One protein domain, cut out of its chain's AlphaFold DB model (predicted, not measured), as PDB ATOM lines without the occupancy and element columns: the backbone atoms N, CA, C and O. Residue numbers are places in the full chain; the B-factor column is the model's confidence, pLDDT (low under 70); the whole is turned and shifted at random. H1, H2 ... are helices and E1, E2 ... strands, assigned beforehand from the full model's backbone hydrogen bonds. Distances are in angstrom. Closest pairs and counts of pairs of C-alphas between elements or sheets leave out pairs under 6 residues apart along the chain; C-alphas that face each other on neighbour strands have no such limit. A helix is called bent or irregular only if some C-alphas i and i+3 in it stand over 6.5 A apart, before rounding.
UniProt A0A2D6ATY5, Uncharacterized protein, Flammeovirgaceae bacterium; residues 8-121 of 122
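AT A GLANCE: This is residues 8 to 121 of the 122 residues of an uncharacterized protein of Flammeovirgaceae bacterium (UniProt A0A2D6ATY5). Two lobes make an elongated body: one is a small three-stranded sheet with H1 lying along it over E1 and H6 beginning beside H1, the other a cluster of four helices, H2 to H5, at the opposite end of the long axis. H2 joins the lobes by grazing the sheet at its E3 edge. The printed part has 114 residues, with six named helices and three named strands in the order E1 H1 E2 H2 H3 H4 H5 E3 H6. The sheet is mixed, in the order E2 E1 E3, and the class is mixed, helices and strands. The whole is compact, with a radius of gyration of the C-alphas of 14.1 A and spans of 43 by 27 by 23 A.

IN THESE COORDINATES: Find C-alpha 8 at (-0.665, 4.154, 13.902); there E1, residues 8 to 12, begins and runs 12.7 A. Beside it look for E2, residues 33 to 38, 16.5 A, and E3, residues 95 to 98, 10.1 A. H1 is residues 17 to 26, 14.5 A. H2, residues 46 to 56, starts at C-alpha 46, (0.582, -13.837, 23.923), and spans 15.8 A. Then come H3, residues 60 to 63, 5.5 A; H4, residues 66 to 72, 10.5 A; and H5, residues 77 to 86, 14.1 A. H6, residues 108 to 120, runs 19.2 A to C-alpha 120 at (0.972, 22.116, 15.661).

HOW THE PARTS SIT: Start at E1, the inner strand. E2 is its parallel neighbour at 24 degrees, with N 10 and O 35 2.8 A apart, within hydrogen-bond range. E3 is its antiparallel neighbour at 164 degrees, with N 9 and O 97 2.8 A apart, within that range. E1, H1 and E2 form a strand-helix-strand unit, two parallel neighbour strands with a helix between, and its crossover is right-handed. H1 is on the sheet at a height of 9.6 A, over E1 and along the strands, at 10 degrees on the local plane. H6 touches H1 with residues 108 to 111 alone, closest at the C-alphas of Ala 22 and Ser 108, 5.7 A; they run the same way at a shallow tilt of 16 degrees. H2 only grazes the sheet with residues 51 to 56; its closest C-alphas to E3 are those of Tyr 55 and Leu 97, 6.5 A. H3 is the hub: it touches H2, at the C-alphas of Ala 53 and Ile 60, 5.9 A, and H5, at those of Ile 60 and Asp 77, 6.3 A, and only just H4, with 3 pairs within 8 A, closest at Lys 61 and Val 69, 7.0 A. H2 and H5 touch at Pro 46 and Ser 85, whose C-alphas are 5.6 A apart, about perpendicular at 72 degrees, only just. H4 is irregular, with C-alphas 67 and 70 7.5 A apart. In H1, H2, H5 and H6 each O i to N i+4 pair is within hydrogen-bond range; H4 has 0 of 3, but 3 of 4 O i to N i+3 pairs, and H3 is too short for an i+4 pair.

THE WHOLE: The C-alphas farthest apart, those of Asp 30 and Gln 74, are 43.8 A apart. The printed part has no cut and no long link. In the short link from E3 to H6, residues 103 to 104 pair antiparallel with residues 95 to 96 of E3. The mean pLDDT of the printed part is 87.9; look for values under 70 at residues 68 to 69, 109, 113 and 115 to 121.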
ATOM      1  N   TYR A   8       0.008   4.395  12.638       92.56
ATOM      2  CA  TYR A   8      -0.665   4.154  13.902       92.56
ATOM      3  C   TYR A   8      -1.416   2.831  13.817       92.56
ATOM      4  O   TYR A   8      -1.989   2.488  12.782       92.56
ATOM      5  N   LEU A   9      -1.427   2.082  14.911       95.25
ATOM      6  CA  LEU A   9      -2.278   0.915  15.084       95.25
ATOM      7  C   LEU A   9      -3.342   1.241  16.129       95.25
ATOM      8  O   LEU A   9      -3.037   1.417  17.307       95.25
ATOM      9  N   PHE A  10      -4.590   1.293  15.685       95.38
ATOM     10  CA  PHE A  10      -5.757   1.443  16.535       95.38
ATOM     11  C   PHE A  10      -6.283   0.065  16.943       95.38
ATOM     12  O   PHE A  10      -6.827  -0.690  16.131       95.38
ATOM     13  N   ILE A  11      -6.099  -0.269  18.217       96.62
ATOM     14  CA  ILE A  11      -6.558  -1.518  18.819       96.62
ATOM     15  C   ILE A  11      -7.849  -1.231  19.579       96.62
ATOM     16  O   ILE A  11      -7.881  -0.388  20.476       96.62
ATOM     17  N   TYR A  12      -8.919  -1.938  19.236       96.31
ATOM     18  CA  TYR A  12     -10.247  -1.675  19.778       96.31
ATOM     19  C   TYR A  12     -11.060  -2.961  19.925       96.31
ATOM     20  O   TYR A  12     -10.761  -3.985  19.310       96.31
ATOM     21  N   ASN A  13     -12.109  -2.913  20.738       95.56
ATOM     22  CA  ASN A  13     -13.040  -4.011  20.949       95.56
ATOM     23  C   ASN A  13     -14.416  -3.651  20.369       95.56
ATOM     24  O   ASN A  13     -15.168  -2.874  20.957       95.56
ATOM     25  N   SER A  14     -14.794  -4.243  19.231       95.25
ATOM     26  CA  SER A  14     -16.092  -3.949  18.598       95.25
ATOM     27  C   SER A  14     -17.321  -4.376  19.406       95.25
ATOM     28  O   SER A  14     -18.437  -3.991  19.053       95.25
ATOM     29  N   ASN A  15     -17.174  -5.119  20.503       94.44
ATOM     30  CA  ASN A  15     -18.283  -5.391  21.414       94.44
ATOM     31  C   ASN A  15     -18.551  -4.219  22.383       94.44
ATOM     32  O   ASN A  15     -19.562  -4.204  23.081       94.44
ATOM     33  N   MET A  16     -17.679  -3.204  22.416       91.31
ATOM     34  CA  MET A  16     -17.810  -2.031  23.277       91.31
ATOM     35  C   MET A  16     -18.302  -0.814  22.492       91.31
ATOM     36  O   MET A  16     -17.758  -0.445  21.454       91.31
ATOM     37  N   ILE A  17     -19.354  -0.163  23.002       91.69
ATOM     38  CA  ILE A  17     -19.943   1.025  22.360       91.69
ATOM     39  C   ILE A  17     -18.929   2.176  22.308       91.69
ATOM     40  O   ILE A  17     -18.811   2.836  21.282       91.69
ATOM     41  N   GLN A  18     -18.172   2.387  23.387       90.12
ATOM     42  CA  GLN A  18     -17.169   3.455  23.472       90.12
ATOM     43  C   GLN A  18     -16.075   3.291  22.404       90.12
ATOM     44  O   GLN A  18     -15.747   4.249  21.710       90.12
ATOM     45  N   ASP A  19     -15.597   2.066  22.194       93.88
ATOM     46  CA  ASP A  19     -14.611   1.724  21.168       93.88
ATOM     47  C   ASP A  19     -15.132   1.927  19.746       93.88
ATOM     48  O   ASP A  19     -14.410   2.438  18.893       93.88
ATOM     49  N   LYS A  20     -16.400   1.584  19.479       92.94
ATOM     50  CA  LYS A  20     -17.042   1.886  18.188       92.94
ATOM     51  C   LYS A  20     -17.098   3.386  17.921       92.94
ATOM     52  O   LYS A  20     -16.845   3.815  16.799       92.94
ATOM     53  N   THR A  21     -17.417   4.173  18.943       90.75
ATOM     54  CA  THR A  21     -17.429   5.633  18.837       90.75
ATOM     55  C   THR A  21     -16.023   6.163  18.564       90.75
ATOM     56  O   THR A  21     -15.838   6.919  17.616       90.75
ATOM     57  N   ALA A  22     -15.017   5.714  19.321       91.44
ATOM     58  CA  ALA A  22     -13.615   6.078  19.105       91.44
ATOM     59  C   ALA A  22     -13.117   5.702  17.698       91.44
ATOM     60  O   ALA A  22     -12.430   6.500  17.070       91.44
ATOM     61  N   LYS A  23     -13.535   4.540  17.173       92.31
ATOM     62  CA  LYS A  23     -13.262   4.121  15.792       92.31
ATOM     63  C   LYS A  23     -13.789   5.129  14.770       92.31
ATOM     64  O   LYS A  23     -13.086   5.463  13.828       92.31
ATOM     65  N   GLY A  24     -15.018   5.614  14.950       89.56
ATOM     66  CA  GLY A  24     -15.599   6.620  14.057       89.56
ATOM     67  C   GLY A  24     -14.768   7.903  14.005       89.56
ATOM     68  O   GLY A  24     -14.534   8.421  12.920       89.56
ATOM     69  N   TYR A  25     -14.277   8.361  15.159       87.88
ATOM     70  CA  TYR A  25     -13.426   9.550  15.251       87.88
ATOM     71  C   TYR A  25     -12.030   9.337  14.660       87.88
ATOM     72  O   TYR A  25     -11.587  10.141  13.851       87.88
ATOM     73  N   ILE A  26     -11.323   8.262  15.027       87.25
ATOM     74  CA  ILE A  26      -9.942   8.064  14.558       87.25
ATOM     75  C   ILE A  26      -9.881   7.863  13.036       87.25
ATOM     76  O   ILE A  26      -8.934   8.300  12.393       87.25
ATOM     77  N   LEU A  27     -10.909   7.242  12.448       85.75
ATOM     78  CA  LEU A  27     -10.984   7.022  11.003       85.75
ATOM     79  C   LEU A  27     -11.406   8.264  10.212       85.75
ATOM     80  O   LEU A  27     -11.264   8.252   8.995       85.75
ATOM     81  N   SER A  28     -11.914   9.318  10.862       85.50
ATOM     82  CA  SER A  28     -12.183  10.597  10.188       85.50
ATOM     83  C   SER A  28     -10.950  11.497  10.068       85.50
ATOM     84  O   SER A  28     -11.052  12.584   9.509       85.50
ATOM     85  N   ILE A  29      -9.797  11.077  10.599       83.25
ATOM     86  CA  ILE A  29      -8.557  11.854  10.549       83.25
ATOM     87  C   ILE A  29      -7.814  11.531   9.242       83.25
ATOM     88  O   ILE A  29      -6.996  10.614   9.179       83.25
ATOM     89  N   ASP A  30      -8.102  12.299   8.189       77.50
ATOM     90  CA  ASP A  30      -7.698  12.008   6.799       77.50
ATOM     91  C   ASP A  30      -6.179  11.930   6.551       77.50
ATOM     92  O   ASP A  30      -5.733  11.349   5.559       77.50
ATOM     93  N   HIS A  31      -5.363  12.523   7.421       79.62
ATOM     94  CA  HIS A  31      -3.914  12.636   7.231       79.62
ATOM     95  C   HIS A  31      -3.104  11.580   8.001       79.62
ATOM     96  O   HIS A  31      -1.885  11.510   7.832       79.62
ATOM     97  N   LEU A  32      -3.749  10.743   8.823       81.75
ATOM     98  CA  LEU A  32      -3.073   9.685   9.573       81.75
ATOM     99  C   LEU A  32      -3.231   8.330   8.880       81.75
ATOM    100  O   LEU A  32      -4.324   7.905   8.511       81.75
ATOM    101  N   LYS A  33      -2.127   7.584   8.766       89.31
ATOM    102  CA  LYS A  33      -2.168   6.194   8.304       89.31
ATOM    103  C   LYS A  33      -2.545   5.272   9.466       89.31
ATOM    104  O   LYS A  33      -1.674   4.770  10.179       89.31
ATOM    105  N   ILE A  34      -3.850   5.067   9.651       90.94
ATOM    106  CA  ILE A  34      -4.412   4.216  10.707       90.94
ATOM    107  C   ILE A  34      -4.594   2.774  10.209       90.94
ATOM    108  O   ILE A  34      -5.368   2.507   9.291       90.94
ATOM    109  N   ASN A  35      -3.917   1.829  10.858       93.00
ATOM    110  CA  ASN A  35      -4.212   0.401  10.777       93.00
ATOM    111  C   ASN A  35      -5.136   0.001  11.931       93.00
ATOM    112  O   ASN A  35      -5.040   0.550  13.027       93.00
ATOM    113  N   GLU A  36      -5.992  -0.995  11.723       94.62
ATOM    114  CA  GLU A  36      -6.994  -1.395  12.712       94.62
ATOM    115  C   GLU A  36      -6.784  -2.825  13.225       94.62
ATOM    116  O   GLU A  36      -6.473  -3.742  12.460       94.62
ATOM    117  N   ARG A  37      -7.036  -3.040  14.522       95.69
ATOM    118  CA  ARG A  37      -7.084  -4.366  15.151       95.69
ATOM    119  C   ARG A  37      -8.303  -4.483  16.059       95.69
ATOM    120  O   ARG A  37      -8.347  -3.900  17.138       95.69
ATOM    121  N   ASP A  38      -9.266  -5.294  15.634       96.44
ATOM    122  CA  ASP A  38     -10.475  -5.603  16.399       96.44
ATOM    123  C   ASP A  38     -10.251  -6.838  17.280       96.44
ATOM    124  O   ASP A  38     -10.354  -7.974  16.809       96.44
ATOM    125  N   VAL A  39      -9.953  -6.632  18.563       96.19
ATOM    126  CA  VAL A  39      -9.592  -7.728  19.481       96.19
ATOM    127  C   VAL A  39     -10.760  -8.659  19.800       96.19
ATOM    128  O   VAL A  39     -10.545  -9.756  20.302       96.19
ATOM    129  N   HIS A  40     -11.997  -8.247  19.503       94.69
ATOM    130  CA  HIS A  40     -13.166  -9.113  19.648       94.69
ATOM    131  C   HIS A  40     -13.294 -10.120  18.501       94.69
ATOM    132  O   HIS A  40     -13.813 -11.214  18.702       94.69
ATOM    133  N   LYS A  41     -12.838  -9.751  17.300       94.38
ATOM    134  CA  LYS A  41     -12.927 -10.602  16.105       94.38
ATOM    135  C   LYS A  41     -11.671 -11.426  15.884       94.38
ATOM    136  O   LYS A  41     -11.760 -12.540  15.383       94.38
ATOM    137  N   ASP A  42     -10.517 -10.862  16.225       91.94
ATOM    138  CA  ASP A  42      -9.223 -11.500  16.036       91.94
ATOM    139  C   ASP A  42      -8.374 -11.311  17.298       91.94
ATOM    140  O   ASP A  42      -7.795 -10.246  17.553       91.94
ATOM    141  N   HIS A  43      -8.357 -12.361  18.120       90.94
ATOM    142  CA  HIS A  43      -7.713 -12.357  19.426       90.94
ATOM    143  C   HIS A  43      -6.212 -12.066  19.318       90.94
ATOM    144  O   HIS A  43      -5.556 -12.328  18.309       90.94
ATOM    145  N   LEU A  44      -5.649 -11.498  20.378       95.06
ATOM    146  CA  LEU A  44      -4.224 -11.204  20.445       95.06
ATOM    147  C   LEU A  44      -3.457 -12.457  20.860       95.06
ATOM    148  O   LEU A  44      -3.775 -13.093  21.863       95.06
ATOM    149  N   THR A  45      -2.390 -12.780  20.139       96.69
ATOM    150  CA  THR A  45      -1.424 -13.783  20.606       96.69
ATOM    151  C   THR A  45      -0.719 -13.300  21.885       96.69
ATOM    152  O   THR A  45      -0.593 -12.088  22.082       96.69
ATOM    153  N   PRO A  46      -0.185 -14.208  22.726       97.44
ATOM    154  CA  PRO A  46       0.582 -13.837  23.923       97.44
ATOM    155  C   PRO A  46       1.702 -12.837  23.630       97.44
ATOM    156  O   PRO A  46       1.876 -11.841  24.327       97.44
ATOM    157  N   LYS A  47       2.408 -13.051  22.514       97.25
ATOM    158  CA  LYS A  47       3.452 -12.142  22.037       97.25
ATOM    159  C   LYS A  47       2.912 -10.739  21.754       97.25
ATOM    160  O   LYS A  47       3.542  -9.765  22.145       97.25
ATOM    161  N   GLN A  48       1.752 -10.628  21.109       96.88
ATOM    162  CA  GLN A  48       1.145  -9.328  20.821       96.88
ATOM    163  C   GLN A  48       0.722  -8.599  22.097       96.88
ATOM    164  O   GLN A  48       0.902  -7.392  22.170       96.88
ATOM    165  N   VAL A  49       0.227  -9.299  23.121       97.75
ATOM    166  CA  VAL A  49      -0.087  -8.677  24.422       97.75
ATOM    167  C   VAL A  49       1.162  -8.048  25.046       97.75
ATOM    168  O   VAL A  49       1.122  -6.892  25.467       97.75
ATOM    169  N   VAL A  50       2.282  -8.778  25.047       97.81
ATOM    170  CA  VAL A  50       3.570  -8.267  25.543       97.81
ATOM    171  C   VAL A  50       4.020  -7.045  24.745       97.81
ATOM    172  O   VAL A  50       4.410  -6.037  25.328       97.81
ATOM    173  N   GLU A  51       3.921  -7.102  23.418       97.44
ATOM    174  CA  GLU A  51       4.296  -5.984  22.552       97.44
ATOM    175  C   GLU A  51       3.438  -4.736  22.825       97.44
ATOM    176  O   GLU A  51       3.988  -3.641  22.883       97.44
ATOM    177  N   ILE A  52       2.124  -4.872  23.059       97.62
ATOM    178  CA  ILE A  52       1.257  -3.739  23.441       97.62
ATOM    179  C   ILE A  52       1.774  -3.074  24.723       97.62
ATOM    180  O   ILE A  52       1.933  -1.855  24.756       97.62
ATOM    181  N   ALA A  53       2.053  -3.860  25.769       97.06
ATOM    182  CA  ALA A  53       2.568  -3.332  27.033       97.06
ATOM    183  C   ALA A  53       3.915  -2.617  26.857       97.06
ATOM    184  O   ALA A  53       4.131  -1.557  27.442       97.06
ATOM    185  N   GLN A  54       4.794  -3.163  26.009       96.69
ATOM    186  CA  GLN A  54       6.084  -2.559  25.678       96.69
ATOM    187  C   GLN A  54       5.926  -1.218  24.957       96.69
ATOM    188  O   GLN A  54       6.571  -0.251  25.353       96.69
ATOM    189  N   TYR A  55       5.049  -1.130  23.950       96.62
ATOM    190  CA  TYR A  55       4.768   0.135  23.260       96.62
ATOM    191  C   TYR A  55       4.206   1.197  24.211       96.62
ATOM    192  O   TYR A  55       4.563   2.367  24.107       96.62
ATOM    193  N   LEU A  56       3.348   0.791  25.148       95.94
ATOM    194  CA  LEU A  56       2.773   1.677  26.160       95.94
ATOM    195  C   LEU A  56       3.735   1.996  27.312       95.94
ATOM    196  O   LEU A  56       3.439   2.880  28.111       95.94
ATOM    197  N   ASN A  57       4.863   1.287  27.409       96.19
ATOM    198  CA  ASN A  57       5.801   1.362  28.525       96.19
ATOM    199  C   ASN A  57       5.117   1.180  29.899       96.19
ATOM    200  O   ASN A  57       5.366   1.934  30.842       96.19
ATOM    201  N   ILE A  58       4.235   0.179  30.005       95.25
ATOM    202  CA  ILE A  58       3.524  -0.169  31.245       95.25
ATOM    203  C   ILE A  58       3.682  -1.659  31.591       95.25
ATOM    204  O   ILE A  58       3.890  -2.483  30.699       95.25
ATOM    205  N   PRO A  59       3.535  -2.050  32.868       95.12
ATOM    206  CA  PRO A  59       3.434  -3.455  33.267       95.12
ATOM    207  C   PRO A  59       2.207  -4.165  32.662       95.12
ATOM    208  O   PRO A  59       1.157  -3.543  32.494       95.12
ATOM    209  N   ILE A  60       2.277  -5.489  32.446       95.31
ATOM    210  CA  ILE A  60       1.165  -6.295  31.886       95.31
ATOM    211  C   ILE A  60      -0.137  -6.088  32.671       95.31
ATOM    212  O   ILE A  60      -1.194  -5.864  32.082       95.31
ATOM    213  N   LYS A  61      -0.070  -6.106  34.006       92.69
ATOM    214  CA  LYS A  61      -1.229  -5.876  34.885       92.69
ATOM    215  C   LYS A  61      -1.959  -4.559  34.611       92.69
ATOM    216  O   LYS A  61      -3.168  -4.474  34.806       92.69
ATOM    217  N   GLU A  62      -1.260  -3.532  34.132       92.81
ATOM    218  CA  GLU A  62      -1.866  -2.235  33.842       92.81
ATOM    219  C   GLU A  62      -2.644  -2.216  32.524       92.81
ATOM    220  O   GLU A  62      -3.449  -1.303  32.324       92.81
ATOM    221  N   LEU A  63      -2.504  -3.241  31.674       94.31
ATOM    222  CA  LEU A  63      -3.381  -3.449  30.520       94.31
ATOM    223  C   LEU A  63      -4.794  -3.870  30.922       94.31
ATOM    224  O   LEU A  63      -5.707  -3.739  30.112       94.31
ATOM    225  N   PHE A  64      -5.019  -4.360  32.142       93.44
ATOM    226  CA  PHE A  64      -6.349  -4.769  32.590       93.44
ATOM    227  C   PHE A  64      -7.214  -3.570  32.971       93.44
ATOM    228  O   PHE A  64      -6.754  -2.596  33.573       93.44
ATOM    229  N   LYS A  65      -8.515  -3.646  32.675       89.81
ATOM    230  CA  LYS A  65      -9.509  -2.676  33.161       89.81
ATOM    231  C   LYS A  65      -9.493  -2.609  34.690       89.81
ATOM    232  O   LYS A  65      -9.393  -3.636  35.355       89.81
ATOM    233  N   LYS A  66      -9.680  -1.407  35.257       77.56
ATOM    234  CA  LYS A  66      -9.653  -1.165  36.718       77.56
ATOM    235  C   LYS A  66     -10.573  -2.094  37.516       77.56
ATOM    236  O   LYS A  66     -10.193  -2.516  38.600       77.56
ATOM    237  N   SER A  67     -11.742  -2.446  36.977       70.50
ATOM    238  CA  SER A  67     -12.696  -3.370  37.612       70.50
ATOM    239  C   SER A  67     -12.159  -4.791  37.808       70.50
ATOM    240  O   SER A  67     -12.749  -5.564  38.553       70.50
ATOM    241  N   ALA A  68     -11.067  -5.137  37.130       63.41
ATOM    242  CA  ALA A  68     -10.469  -6.461  37.116       63.41
ATOM    243  C   ALA A  68      -9.150  -6.523  37.909       63.41
ATOM    244  O   ALA A  68      -8.746  -7.605  38.312       63.41
ATOM    245  N   VAL A  69      -8.492  -5.384  38.163       66.62
ATOM    246  CA  VAL A  69      -7.114  -5.336  38.689       66.62
ATOM    247  C   VAL A  69      -6.968  -6.062  40.028       66.62
ATOM    248  O   VAL A  69      -6.057  -6.872  40.163       66.62
ATOM    249  N   SER A  70      -7.889  -5.863  40.978       71.94
ATOM    250  CA  SER A  70      -7.816  -6.495  42.308       71.94
ATOM    251  C   SER A  70      -7.925  -8.023  42.272       71.94
ATOM    252  O   SER A  70      -7.376  -8.698  43.138       71.94
ATOM    253  N   ALA A  71      -8.598  -8.585  41.264       75.75
ATOM    254  CA  ALA A  71      -8.720 -10.033  41.102       75.75
ATOM    255  C   ALA A  71      -7.419 -10.685  40.606       75.75
ATOM    256  O   ALA A  71      -7.262 -11.899  40.726       75.75
ATOM    257  N   TYR A  72      -6.496  -9.887  40.060       80.94
ATOM    258  CA  TYR A  72      -5.310 -10.371  39.362       80.94
ATOM    259  C   TYR A  72      -3.988  -9.923  39.997       80.94
ATOM    260  O   TYR A  72      -2.928 -10.246  39.474       80.94
ATOM    261  N   GLU A  73      -4.018  -9.224  41.136       80.00
ATOM    262  CA  GLU A  73      -2.806  -8.694  41.786       80.00
ATOM    263  C   GLU A  73      -1.772  -9.766  42.153       80.00
ATOM    264  O   GLU A  73      -0.582  -9.467  42.215       80.00
ATOM    265  N   GLN A  74      -2.215 -11.002  42.399       86.19
ATOM    266  CA  GLN A  74      -1.349 -12.114  42.806       86.19
ATOM    267  C   GLN A  74      -0.881 -12.994  41.639       86.19
ATOM    268  O   GLN A  74      -0.117 -13.931  41.858       86.19
ATOM    269  N   TYR A  75      -1.355 -12.734  40.420       90.62
ATOM    270  CA  TYR A  75      -1.044 -13.559  39.256       90.62
ATOM    271  C   TYR A  75       0.318 -13.171  38.681       90.62
ATOM    272  O   TYR A  75       0.694 -11.996  38.681       90.62
ATOM    273  N   ALA A  76       1.051 -14.162  38.176       94.44
ATOM    274  CA  ALA A  76       2.294 -13.917  37.460       94.44
ATOM    275  C   ALA A  76       2.006 -13.307  36.079       94.44
ATOM    276  O   ALA A  76       0.952 -13.554  35.492       94.44
ATOM    277  N   ASP A  77       2.962 -12.552  35.531       95.06
ATOM    278  CA  ASP A  77       2.802 -11.906  34.221       95.06
ATOM    279  C   ASP A  77       2.451 -12.911  33.112       95.06
ATOM    280  O   ASP A  77       1.607 -12.609  32.273       95.06
ATOM    281  N   ASP A  78       3.015 -14.122  33.141       96.44
ATOM    282  CA  ASP A  78       2.691 -15.173  32.170       96.44
ATOM    283  C   ASP A  78       1.204 -15.557  32.211       96.44
ATOM    284  O   ASP A  78       0.567 -15.657  31.162       96.44
ATOM    285  N   ASP A  79       0.617 -15.688  33.404       95.56
ATOM    286  CA  ASP A  79      -0.812 -15.979  33.554       95.56
ATOM    287  C   ASP A  79      -1.666 -14.806  33.059       95.56
ATOM    288  O   ASP A  79      -2.649 -14.995  32.338       95.56
ATOM    289  N   LEU A  80      -1.269 -13.577  33.399       95.62
ATOM    290  CA  LEU A  80      -1.938 -12.354  32.959       95.62
ATOM    291  C   LEU A  80      -1.947 -12.227  31.430       95.62
ATOM    292  O   LEU A  80      -2.977 -11.890  30.838       95.62
ATOM    293  N   ILE A  81      -0.818 -12.530  30.786       97.19
ATOM    294  CA  ILE A  81      -0.679 -12.544  29.328       97.19
ATOM    295  C   ILE A  81      -1.653 -13.559  28.724       97.19
ATOM    296  O   ILE A  81      -2.405 -13.208  27.812       97.19
ATOM    297  N   GLN A  82      -1.691 -14.790  29.249       96.44
ATOM    298  CA  GLN A  82      -2.615 -15.820  28.760       96.44
ATOM    299  C   GLN A  82      -4.078 -15.390  28.913       96.44
ATOM    300  O   GLN A  82      -4.872 -15.564  27.987       96.44
ATOM    301  N   ILE A  83      -4.431 -14.777  30.045       94.62
ATOM    302  CA  ILE A  83      -5.785 -14.279  30.301       94.62
ATOM    303  C   ILE A  83      -6.195 -13.231  29.258       94.62
ATOM    304  O   ILE A  83      -7.304 -13.318  28.731       94.62
ATOM    305  N   LEU A  84      -5.332 -12.257  28.947       94.88
ATOM    306  CA  LEU A  84      -5.635 -11.212  27.960       94.88
ATOM    307  C   LEU A  84      -5.674 -11.744  26.527       94.88
ATOM    308  O   LEU A  84      -6.474 -11.267  25.724       94.88
ATOM    309  N   SER A  85      -4.836 -12.729  26.203       94.50
ATOM    310  CA  SER A  85      -4.866 -13.402  24.903       94.50
ATOM    311  C   SER A  85      -6.132 -14.226  24.694       94.50
ATOM    312  O   SER A  85      -6.676 -14.259  23.591       94.50
ATOM    313  N   PHE A  86      -6.612 -14.884  25.749       93.56
ATOM    314  CA  PHE A  86      -7.826 -15.690  25.697       93.56
ATOM    315  C   PHE A  86      -9.100 -14.839  25.752       93.56
ATOM    316  O   PHE A  86     -10.051 -15.111  25.021       93.56
ATOM    317  N   ASP A  87      -9.118 -13.805  26.597       92.00
ATOM    318  CA  ASP A  87     -10.259 -12.909  26.779       92.00
ATOM    319  C   ASP A  87      -9.845 -11.425  26.733       92.00
ATOM    320  O   ASP A  87      -9.666 -10.771  27.773       92.00
ATOM    321  N   PRO A  88      -9.773 -10.850  25.519       89.75
ATOM    322  CA  PRO A  88      -9.439  -9.444  25.321       89.75
ATOM    323  C   PRO A  88     -10.464  -8.462  25.906       89.75
ATOM    324  O   PRO A  88     -10.179  -7.270  26.001       89.75
ATOM    325  N   SER A  89     -11.655  -8.910  26.333       90.31
ATOM    326  CA  SER A  89     -12.645  -8.020  26.958       90.31
ATOM    327  C   SER A  89     -12.172  -7.452  28.301       90.31
ATOM    328  O   SER A  89     -12.653  -6.397  28.729       90.31
ATOM    329  N   LYS A  90     -11.198  -8.110  28.940       92.38
ATOM    330  CA  LYS A  90     -10.555  -7.651  30.177       92.38
ATOM    331  C   LYS A  90      -9.515  -6.552  29.941       92.38
ATOM    332  O   LYS A  90      -9.186  -5.828  30.884       92.38
ATOM    333  N   MET A  91      -9.025  -6.409  28.709       93.69
ATOM    334  CA  MET A  91      -8.047  -5.393  28.326       93.69
ATOM    335  C   MET A  91      -8.686  -4.002  28.318       93.69
ATOM    336  O   MET A  91      -9.851  -3.838  27.951       93.69
ATOM    337  N   LYS A  92      -7.924  -2.981  28.710       94.25
ATOM    338  CA  LYS A  92      -8.249  -1.580  28.457       94.25
ATOM    339  C   LYS A  92      -8.179  -1.336  26.954       94.25
ATOM    340  O   LYS A  92      -7.122  -1.470  26.357       94.25
ATOM    341  N   THR A  93      -9.299  -0.961  26.368       94.81
ATOM    342  CA  THR A  93      -9.406  -0.500  24.986       94.81
ATOM    343  C   THR A  93     -10.309   0.740  24.979       94.81
ATOM    344  O   THR A  93     -11.093   0.898  25.926       94.81
ATOM    345  N   PRO A  94     -10.175   1.640  23.987       95.62
ATOM    346  CA  PRO A  94      -9.259   1.579  22.842       95.62
ATOM    347  C   PRO A  94      -7.797   1.920  23.185       95.62
ATOM    348  O   PRO A  94      -7.513   2.566  24.191       95.62
ATOM    349  N   ILE A  95      -6.866   1.501  22.324       96.25
ATOM    350  CA  ILE A  95      -5.426   1.786  22.422       96.25
ATOM    351  C   ILE A  95      -4.929   2.312  21.072       96.25
ATOM    352  O   ILE A  95      -5.280   1.768  20.024       96.25
ATOM    353  N   ILE A  96      -4.078   3.335  21.106       94.75
ATOM    354  CA  ILE A  96      -3.302   3.802  19.957       94.75
ATOM    355  C   ILE A  96      -1.847   3.413  20.184       94.75
ATOM    356  O   ILE A  96      -1.259   3.773  21.203       94.75
ATOM    357  N   LEU A  97      -1.264   2.688  19.230       95.56
ATOM    358  CA  LEU A  97       0.167   2.409  19.202       95.56
ATOM    359  C   LEU A  97       0.821   3.119  18.018       95.56
ATOM    360  O   LEU A  97       0.312   3.054  16.900       95.56
ATOM    361  N   SER A  98       1.974   3.735  18.244       93.31
ATOM    362  CA  SER A  98       2.848   4.264  17.195       93.31
ATOM    363  C   SER A  98       4.313   4.167  17.622       93.31
ATOM    364  O   SER A  98       4.619   3.834  18.769       93.31
ATOM    365  N   SER A  99       5.240   4.458  16.708       89.88
ATOM    366  CA  SER A  99       6.669   4.501  17.036       89.88
ATOM    367  C   SER A  99       7.063   5.665  17.952       89.88
ATOM    368  O   SER A  99       8.140   5.617  18.539       89.88
ATOM    369  N   GLU A 100       6.245   6.718  18.034       87.00
ATOM    370  CA  GLU A 100       6.595   7.970  18.723       87.00
ATOM    371  C   GLU A 100       5.753   8.192  19.979       87.00
ATOM    372  O   GLU A 100       6.287   8.521  21.037       87.00
ATOM    373  N   HIS A 101       4.443   7.967  19.877       87.50
ATOM    374  CA  HIS A 101       3.510   8.154  20.978       87.50
ATOM    375  C   HIS A 101       2.445   7.052  20.996       87.50
ATOM    376  O   HIS A 101       1.675   6.892  20.045       87.50
ATOM    377  N   SER A 102       2.422   6.271  22.074       93.44
ATOM    378  CA  SER A 102       1.443   5.206  22.296       93.44
ATOM    379  C   SER A 102       0.701   5.469  23.599       93.44
ATOM    380  O   SER A 102       1.323   5.798  24.609       93.44
ATOM    381  N   PHE A 103      -0.618   5.308  23.590       93.19
ATOM    382  CA  PHE A 103      -1.458   5.615  24.742       93.19
ATOM    383  C   PHE A 103      -2.761   4.809  24.735       93.19
ATOM    384  O   PHE A 103      -3.241   4.331  23.705       93.19
ATOM    385  N   ILE A 104      -3.342   4.659  25.924       94.06
ATOM    386  CA  ILE A 104      -4.690   4.119  26.104       94.06
ATOM    387  C   ILE A 104      -5.657   5.293  26.008       94.06
ATOM    388  O   ILE A 104      -5.496   6.277  26.725       94.06
ATOM    389  N   VAL A 105      -6.665   5.179  25.151       90.88
ATOM    390  CA  VAL A 105      -7.626   6.254  24.905       90.88
ATOM    391  C   VAL A 105      -8.606   6.324  26.075       90.88
ATOM    392  O   VAL A 105      -9.455   5.447  26.240       90.88
ATOM    393  N   GLY A 106      -8.503   7.368  26.896       82.62
ATOM    394  CA  GLY A 106      -9.406   7.617  28.018       82.62
ATOM    395  C   GLY A 106     -10.749   8.200  27.584       82.62
ATOM    396  O   GLY A 106     -11.772   7.952  28.227       82.62
ATOM    397  N   SER A 107     -10.775   8.953  26.478       75.62
ATOM    398  CA  SER A 107     -12.003   9.499  25.893       75.62
ATOM    399  C   SER A 107     -11.831   9.906  24.427       75.62
ATOM    400  O   SER A 107     -10.721  10.127  23.952       75.62
ATOM    401  N   SER A 108     -12.944  10.091  23.710       70.88
ATOM    402  CA  SER A 108     -12.920  10.658  22.352       70.88
ATOM    403  C   SER A 108     -12.350  12.084  22.303       70.88
ATOM    404  O   SER A 108     -11.815  12.480  21.278       70.88
ATOM    405  N   TYR A 109     -12.417  12.845  23.404       69.50
ATOM    406  CA  TYR A 109     -11.802  14.174  23.498       69.50
ATOM    407  C   TYR A 109     -10.270  14.109  23.473       69.50
ATOM    408  O   TYR A 109      -9.629  14.977  22.890       69.50
ATOM    409  N   GLU A 110      -9.679  13.069  24.065       74.50
ATOM    410  CA  GLU A 110      -8.227  12.872  24.014       74.50
ATOM    411  C   GLU A 110      -7.754  12.630  22.582       74.50
ATOM    412  O   GLU A 110      -6.763  13.221  22.183       74.50
ATOM    413  N   LEU A 111      -8.509  11.877  21.772       75.62
ATOM    414  CA  LEU A 111      -8.182  11.694  20.352       75.62
ATOM    415  C   LEU A 111      -8.133  13.025  19.587       75.62
ATOM    416  O   LEU A 111      -7.209  13.243  18.814       75.62
ATOM    417  N   ILE A 112      -9.086  13.927  19.849       70.62
ATOM    418  CA  ILE A 112      -9.120  15.270  19.243       70.62
ATOM    419  C   ILE A 112      -7.927  16.109  19.716       70.62
ATOM    420  O   ILE A 112      -7.309  16.831  18.941       70.62
ATOM    421  N   LYS A 113      -7.589  16.036  21.006       69.69
ATOM    422  CA  LYS A 113      -6.449  16.773  21.557       69.69
ATOM    423  C   LYS A 113      -5.121  16.298  20.957       69.69
ATOM    424  O   LYS A 113      -4.261  17.127  20.661       69.69
ATOM    425  N   GLU A 114      -4.959  14.991  20.779       70.50
ATOM    426  CA  GLU A 114      -3.776  14.418  20.134       70.50
ATOM    427  C   GLU A 114      -3.702  14.817  18.652       70.50
ATOM    428  O   GLU A 114      -2.642  15.245  18.204       70.50
ATOM    429  N   GLU A 115      -4.819  14.800  17.913       66.00
ATOM    430  CA  GLU A 115      -4.888  15.320  16.535       66.00
ATOM    431  C   GLU A 115      -4.401  16.779  16.450       66.00
ATOM    432  O   GLU A 115      -3.534  17.106  15.640       66.00
ATOM    433  N   LEU A 116      -4.905  17.652  17.330       58.50
ATOM    434  CA  LEU A 116      -4.481  19.055  17.388       58.50
ATOM    435  C   LEU A 116      -2.980  19.197  17.689       58.50
ATOM    436  O   LEU A 116      -2.314  20.040  17.095       58.50
ATOM    437  N   SER A 117      -2.437  18.354  18.568       62.16
ATOM    438  CA  SER A 117      -1.018  18.395  18.958       62.16
ATOM    439  C   SER A 117      -0.088  17.936  17.823       62.16
ATOM    440  O   SER A 117       1.000  18.490  17.646       62.16
ATOM    441  N   ILE A 118      -0.525  16.957  17.022       60.38
ATOM    442  CA  ILE A 118       0.184  16.493  15.818       60.38
ATOM    443  C   ILE A 118       0.195  17.593  14.740       60.38
ATOM    444  O   ILE A 118       1.203  17.796  14.061       60.38
ATOM    445  N   HIS A 119      -0.897  18.351  14.605       57.66
ATOM    446  CA  HIS A 119      -0.978  19.452  13.644       57.66
ATOM    447  C   HIS A 119      -0.111  20.667  13.993       57.66
ATOM    448  O   HIS A 119       0.389  21.314  13.081       57.66
ATOM    449  N   GLU A 120       0.115  20.980  15.271       53.56
ATOM    450  CA  GLU A 120       0.972  22.116  15.661       53.56
ATOM    451  C   GLU A 120       2.470  21.889  15.385       53.56
ATOM    452  O   GLU A 120       3.251  22.840  15.378       53.56
ATOM    453  N   THR A 121       2.886  20.639  15.167       49.72
ATOM    454  CA  THR A 121       4.291  20.263  14.940       49.72
ATOM    455  C   THR A 121       4.656  20.040  13.468       49.72
ATOM    456  O   THR A 121       5.821  19.749  13.183       49.72
TER     457      THR A 121